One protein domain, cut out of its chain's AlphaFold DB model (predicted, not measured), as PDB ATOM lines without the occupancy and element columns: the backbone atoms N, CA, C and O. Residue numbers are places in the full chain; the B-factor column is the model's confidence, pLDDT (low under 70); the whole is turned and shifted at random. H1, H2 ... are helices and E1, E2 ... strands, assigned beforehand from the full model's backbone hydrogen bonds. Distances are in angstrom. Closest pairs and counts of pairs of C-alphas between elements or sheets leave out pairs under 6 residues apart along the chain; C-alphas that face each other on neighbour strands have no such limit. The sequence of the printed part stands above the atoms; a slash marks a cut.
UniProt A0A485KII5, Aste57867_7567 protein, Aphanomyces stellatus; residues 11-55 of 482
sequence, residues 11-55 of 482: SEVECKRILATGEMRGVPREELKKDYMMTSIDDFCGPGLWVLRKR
ATOM      1  N   SER A  11      68.404  48.361  90.568       78.56
ATOM      2  CA  SER A  11      67.922  48.490  91.944       78.56
ATOM      3  C   SER A  11      67.307  47.171  92.433       78.56
ATOM      4  O   SER A  11      66.815  46.352  91.648       78.56
ATOM      5  N   GLU A  12      67.283  46.961  93.752       78.00
ATOM      6  CA  GLU A  12      66.714  45.754  94.374       78.00
ATOM      7  C   GLU A  12      65.283  45.453  93.896       78.00
ATOM      8  O   GLU A  12      64.917  44.310  93.617       78.00
ATOM      9  N   VAL A  13      64.476  46.511  93.776       81.00
ATOM     10  CA  VAL A  13      63.077  46.456  93.341       81.00
ATOM     11  C   VAL A  13      62.975  45.936  91.907       81.00
ATOM     12  O   VAL A  13      62.046  45.200  91.580       81.00
ATOM     13  N   GLU A  14      63.939  46.270  91.055       78.50
ATOM     14  CA  GLU A  14      63.954  45.880  89.648       78.50
ATOM     15  C   GLU A  14      64.440  44.449  89.460       78.50
ATOM     16  O   GLU A  14      63.790  43.696  88.735       78.50
ATOM     17  N   CYS A  15      65.479  44.028  90.186       77.81
ATOM     18  CA  CYS A  15      65.880  42.621  90.259       77.81
ATOM     19  C   CYS A  15      64.734  41.734  90.776       77.81
ATOM     20  O   CYS A  15      64.403  40.717  90.157       77.81
ATOM     21  N   LYS A  16      64.063  42.145  91.863       78.75
ATOM     22  CA  LYS A  16      62.878  41.452  92.399       78.75
ATOM     23  C   LYS A  16      61.727  41.418  91.393       78.75
ATOM     24  O   LYS A  16      61.106  40.369  91.233       78.75
ATOM     25  N   ARG A  17      61.458  42.525  90.688       80.25
ATOM     26  CA  ARG A  17      60.447  42.601  89.619       80.25
ATOM     27  C   ARG A  17      60.760  41.613  88.499       80.25
ATOM     28  O   ARG A  17      59.887  40.825  88.161       80.25
ATOM     29  N   ILE A  18      61.989  41.599  87.987       80.88
ATOM     30  CA  ILE A  18      62.418  40.721  86.887       80.88
ATOM     31  C   ILE A  18      62.309  39.238  87.284       80.88
ATOM     32  O   ILE A  18      61.723  38.453  86.543       80.88
ATOM     33  N   LEU A  19      62.757  38.857  88.488       75.31
ATOM     34  CA  LEU A  19      62.570  37.493  89.013       75.31
ATOM     35  C   LEU A  19      61.094  37.129  89.241       75.31
ATOM     36  O   LEU A  19      60.711  35.963  89.113       75.31
ATOM     37  N   ALA A  20      60.252  38.098  89.601       75.38
ATOM     38  CA  ALA A  20      58.828  37.874  89.813       75.38
ATOM     39  C   ALA A  20      58.065  37.710  88.492       75.38
ATOM     40  O   ALA A  20      57.304  36.745  88.358       75.38
ATOM     41  N   THR A  21      58.258  38.611  87.523       74.69
ATOM     42  CA  THR A  21      57.535  38.606  86.241       74.69
ATOM     43  C   THR A  21      58.095  37.581  85.262       74.69
ATOM     44  O   THR A  21      57.318  36.945  84.555       74.69
ATOM     45  N   GLY A  22      59.406  37.326  85.286       66.69
ATOM     46  CA  GLY A  22      60.084  36.497  84.289       66.69
ATOM     47  C   GLY A  22      60.433  37.245  83.003       66.69
ATOM     48  O   GLY A  22      60.796  36.611  82.022       66.69
ATOM     49  N   GLU A  23      60.304  38.573  82.980       66.44
ATOM     50  CA  GLU A  23      60.444  39.396  81.773       66.44
ATOM     51  C   GLU A  23      61.910  39.765  81.469       66.44
ATOM     52  O   GLU A  23      62.222  40.922  81.188       66.44
ATOM     53  N   MET A  24      62.824  38.785  81.482       68.88
ATOM     54  CA  MET A  24      64.060  38.922  80.701       68.88
ATOM     55  C   MET A  24      63.798  38.441  79.277       68.88
ATOM     56  O   MET A  24      63.302  37.340  79.041       68.88
ATOM     57  N   ARG A  25      64.118  39.298  78.309       59.75
ATOM     58  CA  ARG A  25      63.830  39.072  76.893       59.75
ATOM     59  C   ARG A  25      64.611  37.850  76.395       59.75
ATOM     60  O   ARG A  25      65.822  37.923  76.240       59.75
ATOM     61  N   GLY A  26      63.906  36.746  76.141       63.09
ATOM     62  CA  GLY A  26      64.487  35.505  75.613       63.09
ATOM     63  C   GLY A  26      64.728  34.385  76.633       63.09
ATOM     64  O   GLY A  26      65.094  33.298  76.204       63.09
ATOM     65  N   VAL A  27      64.477  34.591  77.934       67.06
ATOM     66  CA  VAL A  27      64.621  33.531  78.954       67.06
ATOM     67  C   VAL A  27      63.245  33.134  79.514       67.06
ATOM     68  O   VAL A  27      62.535  33.995  80.040       67.06
ATOM     69  N   PRO A  28      62.838  31.853  79.448       72.06
ATOM     70  CA  PRO A  28      61.634  31.356  80.109       72.06
ATOM     71  C   PRO A  28      61.630  31.662  81.613       72.06
ATOM     72  O   PRO A  28      62.606  31.423  82.319       72.06
ATOM     73  N   ARG A  29      60.493  32.124  82.148       71.19
ATOM     74  CA  ARG A  29      60.324  32.494  83.574       71.19
ATOM     75  C   ARG A  29      60.754  31.404  84.569       71.19
ATOM     76  O   ARG A  29      61.151  31.712  85.693       71.19
ATOM     77  N   GLU A  30      60.621  30.142  84.178       72.69
ATOM     78  CA  GLU A  30      60.962  28.977  84.999       72.69
ATOM     79  C   GLU A  30      62.468  28.697  85.017       72.69
ATOM     80  O   GLU A  30      63.000  28.341  86.067       72.69
ATOM     81  N   GLU A  31      63.149  28.919  83.892       68.69
ATOM     82  CA  GLU A  31      64.612  28.906  83.786       68.69
ATOM     83  C   GLU A  31      65.191  30.112  84.526       68.69
ATOM     84  O   GLU A  31      66.076  29.951  85.352       68.69
ATOM     85  N   LEU A  32      64.587  31.299  84.399       72.69
ATOM     86  CA  LEU A  32      65.052  32.509  85.083       72.69
ATOM     87  C   LEU A  32      65.234  32.326  86.604       72.69
ATOM     88  O   LEU A  32      66.204  32.803  87.183       72.69
ATOM     89  N   LYS A  33      64.313  31.614  87.267       72.75
ATOM     90  CA  LYS A  33      64.380  31.345  88.719       72.75
ATOM     91  C   LYS A  33      65.282  30.168  89.102       72.75
ATOM     92  O   LYS A  33      65.625  30.033  90.283       72.75
ATOM     93  N   LYS A  34      65.613  29.289  88.157       76.81
ATOM     94  CA  LYS A  34      66.544  28.163  88.347       76.81
ATOM     95  C   LYS A  34      67.982  28.596  88.096       76.81
ATOM     96  O   LYS A  34      68.858  28.252  88.882       76.81
ATOM     97  N   ASP A  35      68.170  29.415  87.079       76.56
ATOM     98  CA  ASP A  35      69.468  29.754  86.534       76.56
ATOM     99  C   ASP A  35      69.989  31.057  87.123       76.56
ATOM    100  O   ASP A  35      71.196  31.183  87.248       76.56
ATOM    101  N   TYR A  36      69.133  32.002  87.539       79.50
ATOM    102  CA  TYR A  36      69.580  33.281  88.095       79.50
ATOM    103  C   TYR A  36      69.329  33.412  89.603       79.50
ATOM    104  O   TYR A  36      68.363  32.894  90.183       79.50
ATOM    105  N   MET A  37      70.225  34.144  90.259       78.88
ATOM    106  CA  MET A  37      70.106  34.583  91.644       78.88
ATOM    107  C   MET A  37      70.433  36.070  91.771       78.88
ATOM    108  O   MET A  37      71.180  36.635  90.977       78.88
ATOM    109  N   MET A  38      69.841  36.702  92.779       79.62
ATOM    110  CA  MET A  38      70.060  38.107  93.091       79.62
ATOM    111  C   MET A  38      71.209  38.211  94.100       79.62
ATOM    112  O   MET A  38      71.108  37.659  95.195       79.62
ATOM    113  N   THR A  39      72.288  38.898  93.734       76.25
ATOM    114  CA  THR A  39      73.451  39.150  94.601       76.25
ATOM    115  C   THR A  39      73.602  40.646  94.829       76.25
ATOM    116  O   THR A  39      73.603  41.402  93.850       76.25
ATOM    117  N   SER A  40      73.734  41.081  96.086       73.50
ATOM    118  CA  SER A  40      74.229  42.431  96.361       73.50
ATOM    119  C   SER A  40      75.703  42.471  95.968       73.50
ATOM    120  O   SER A  40      76.407  41.459  96.052       73.50
ATOM    121  N   ILE A  41      76.161  43.613  95.461       69.62
ATOM    122  CA  ILE A  41      77.581  43.817  95.169       69.62
ATOM    123  C   ILE A  41      78.028  45.103  95.853       69.62
ATOM    124  O   ILE A  41      78.432  46.075  95.214       69.62
ATOM    125  N   ASP A  42      77.942  45.080  97.180       60.03
ATOM    126  CA  ASP A  42      78.289  46.206  98.045       60.03
ATOM    127  C   ASP A  42      79.750  46.665  97.827       60.03
ATOM    128  O   ASP A  42      80.030  47.861  97.874       60.03
ATOM    129  N   ASP A  43      80.646  45.737  97.457       54.03
ATOM    130  CA  ASP A  43      82.078  45.983  97.208       54.03
ATOM    131  C   ASP A  43      82.423  46.655  95.860       54.03
ATOM    132  O   ASP A  43      83.490  47.258  95.744       54.03
ATOM    133  N   PHE A  44      81.574  46.548  94.826       55.62
ATOM    134  CA  PHE A  44      81.874  47.079  93.475       55.62
ATOM    135  C   PHE A  44      80.839  48.076  92.952       55.62
ATOM    136  O   PHE A  44      81.184  48.963  92.173       55.62
ATOM    137  N   CYS A  45      79.573  47.919  93.335       57.50
ATOM    138  CA  CYS A  45      78.475  48.771  92.883       57.50
ATOM    139  C   CYS A  45      78.029  49.763  93.971       57.50
ATOM    140  O   CYS A  45      77.337  50.731  93.669       57.50
ATOM    141  N   GLY A  46      78.467  49.567  95.218       56.94
ATOM    142  CA  GLY A  46      78.064  50.386  96.355       56.94
ATOM    143  C   GLY A  46      76.680  50.013  96.906       56.94
ATOM    144  O   GLY A  46      75.963  49.189  96.327       56.94
ATOM    145  N   PRO A  47      76.296  50.605  98.049       62.91
ATOM    146  CA  PRO A  47      75.114  50.191  98.795       62.91
ATOM    147  C   PRO A  47      73.822  50.416  98.000       62.91
ATOM    148  O   PRO A  47      73.543  51.520  97.532       62.91
ATOM    149  N   GLY A  48      73.001  49.368  97.904       65.06
ATOM    150  CA  GLY A  48      71.676  49.407  97.273       65.06
ATOM    151  C   GLY A  48      71.630  49.013  95.792       65.06
ATOM    152  O   GLY A  48      70.530  48.943  95.233       65.06
ATOM    153  N   LEU A  49      72.771  48.708  95.162       70.62
ATOM    154  CA  LEU A  49      72.817  48.146  93.810       70.62
ATOM    155  C   LEU A  49      72.929  46.615  93.843       70.62
ATOM    156  O   LEU A  49      73.740  46.026  94.559       70.62
ATOM    157  N   TRP A  50      72.090  45.974  93.033       76.81
ATOM    158  CA  TRP A  50      71.930  44.528  92.964       76.81
ATOM    159  C   TRP A  50      72.127  44.044  91.530       76.81
ATOM    160  O   TRP A  50      71.783  44.730  90.567       76.81
ATOM    161  N   VAL A  51      72.640  42.824  91.386       79.38
ATOM    162  CA  VAL A  51      72.851  42.197  90.078       79.38
ATOM    163  C   VAL A  51      72.188  40.827  90.047       79.38
ATOM    164  O   VAL A  51      72.205  40.079  91.029       79.38
ATOM    165  N   LEU A  52      71.597  40.504  88.898       78.12
ATOM    166  CA  LEU A  52      71.132  39.164  88.560       78.12
ATOM    167  C   LEU A  52      72.285  38.388  87.927       78.12
ATOM    168  O   LEU A  52      72.691  38.688  86.806       78.12
ATOM    169  N   ARG A  53      72.814  37.399  88.650       77.62
ATOM    170  CA  ARG A  53      73.907  36.525  88.199       77.62
ATOM    171  C   ARG A  53      73.410  35.119  87.922       77.62
ATOM    172  O   ARG A  53      72.470  34.674  88.585       77.62
ATOM    173  N   LYS A  54      74.051  34.415  86.987       79.50
ATOM    174  CA  LYS A  54      73.758  33.000  86.748       79.50
ATOM    175  C   LYS A  54      74.380  32.145  87.867       79.50
ATOM    176  O   LYS A  54      75.483  32.434  88.313       79.50
ATOM    177  N   ARG A  55      73.682  31.111  88.350       74.31
ATOM    178  CA  ARG A  55      74.110  30.266  89.486       74.31
ATOM    179  C   ARG A  55      75.356  29.439  89.192       74.31
ATOM    180  O   ARG A  55      76.123  29.176  90.110       74.31
TER     181      ARG A  55
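AT A GLANCE: This is residues 11 to 55 of the 482 residues of the protein "Aste57867_7567 protein" of Aphanomyces stellatus (UniProt A0A485KII5). A two-stranded hairpin of E1 and E2 has the helix H1 packed over it, while the short helix H2 forms a corner with H1 and leads directly into E1. H2 lies at the end of the hairpin opposite to the link of residues 41 to 48. The printed part has 45 residues, with two named helices and then two named strands along the chain, H1 H2 E1 E2; the sheet, of order E1 - E2, is antiparallel, and the class is mixed, helices and strands. The whole is compact, with a radius of gyration of the C-alphas of 10.7 A, yet elongated in outline, with spans of 30 by 19 by 13 A.

HOW THE PARTS SIT: H1, residues 12 to 21, touches H2, residues 29 to 35, with the C-alphas of Leu 19 and Lys 33 the closest at 6.4 A. The two helices run opposite ways at a steep tilt of 58 degrees. H2 is followed through a tight link, with 0 residues between, by E1, residues 36 to 40. E1 and E2, residues 49 to 54, are antiparallel neighbours and form a hairpin, with 150 degrees between their directions. Across this pair N 37 and O 53 are 2.9 A apart and N 51 and O 39 are 3.0 A apart, both within hydrogen-bond range. The C-alphas of Met 38 and Leu 52, which face each other, are 4.8 A apart. H1 and E2 have 5 pairs of C-alphas within 8 A, the closest being those of Glu 12 and Trp 50 at 5.5 A. H1 and E1 have 2 such pairs, the closest being the C-alphas of Cys 15 and Met 38 at 6.8 A. The closest C-alphas of H2 and E2 are those of Asp 35 and Lys 54, 5.4 A apart. In H1 every O i to N i+4 pair is within hydrogen-bond range; in H2 it is 2 of 3.

IN THESE COORDINATES: H1 begins with C-alpha 12 at (66.714, 45.754, 94.374) and runs 14.2 A to C-alpha 21. H2, from Arg 29 to Asp 35, is 10.0 A long. E1 runs 13.2 A from C-alpha 36 at (69.580, 33.281, 88.095) to C-alpha 40. E2 runs 16.7 A from Leu 49 to Lys 54 and ends with C-alpha 54 at (73.758, 33.000, 86.748).

THE WHOLE: The two C-alphas farthest apart, those of Pro 28 and Asp 43, are 30.4 A apart. The printed part has no cut. The links H1 to H2, of 7 residues, and E1 to E2, of 8 residues, are short. The mean pLDDT of the printed part is 72.0, and residues 22 to 27, residue 31 and residues 41 to 48 are under 70 in this predicted model.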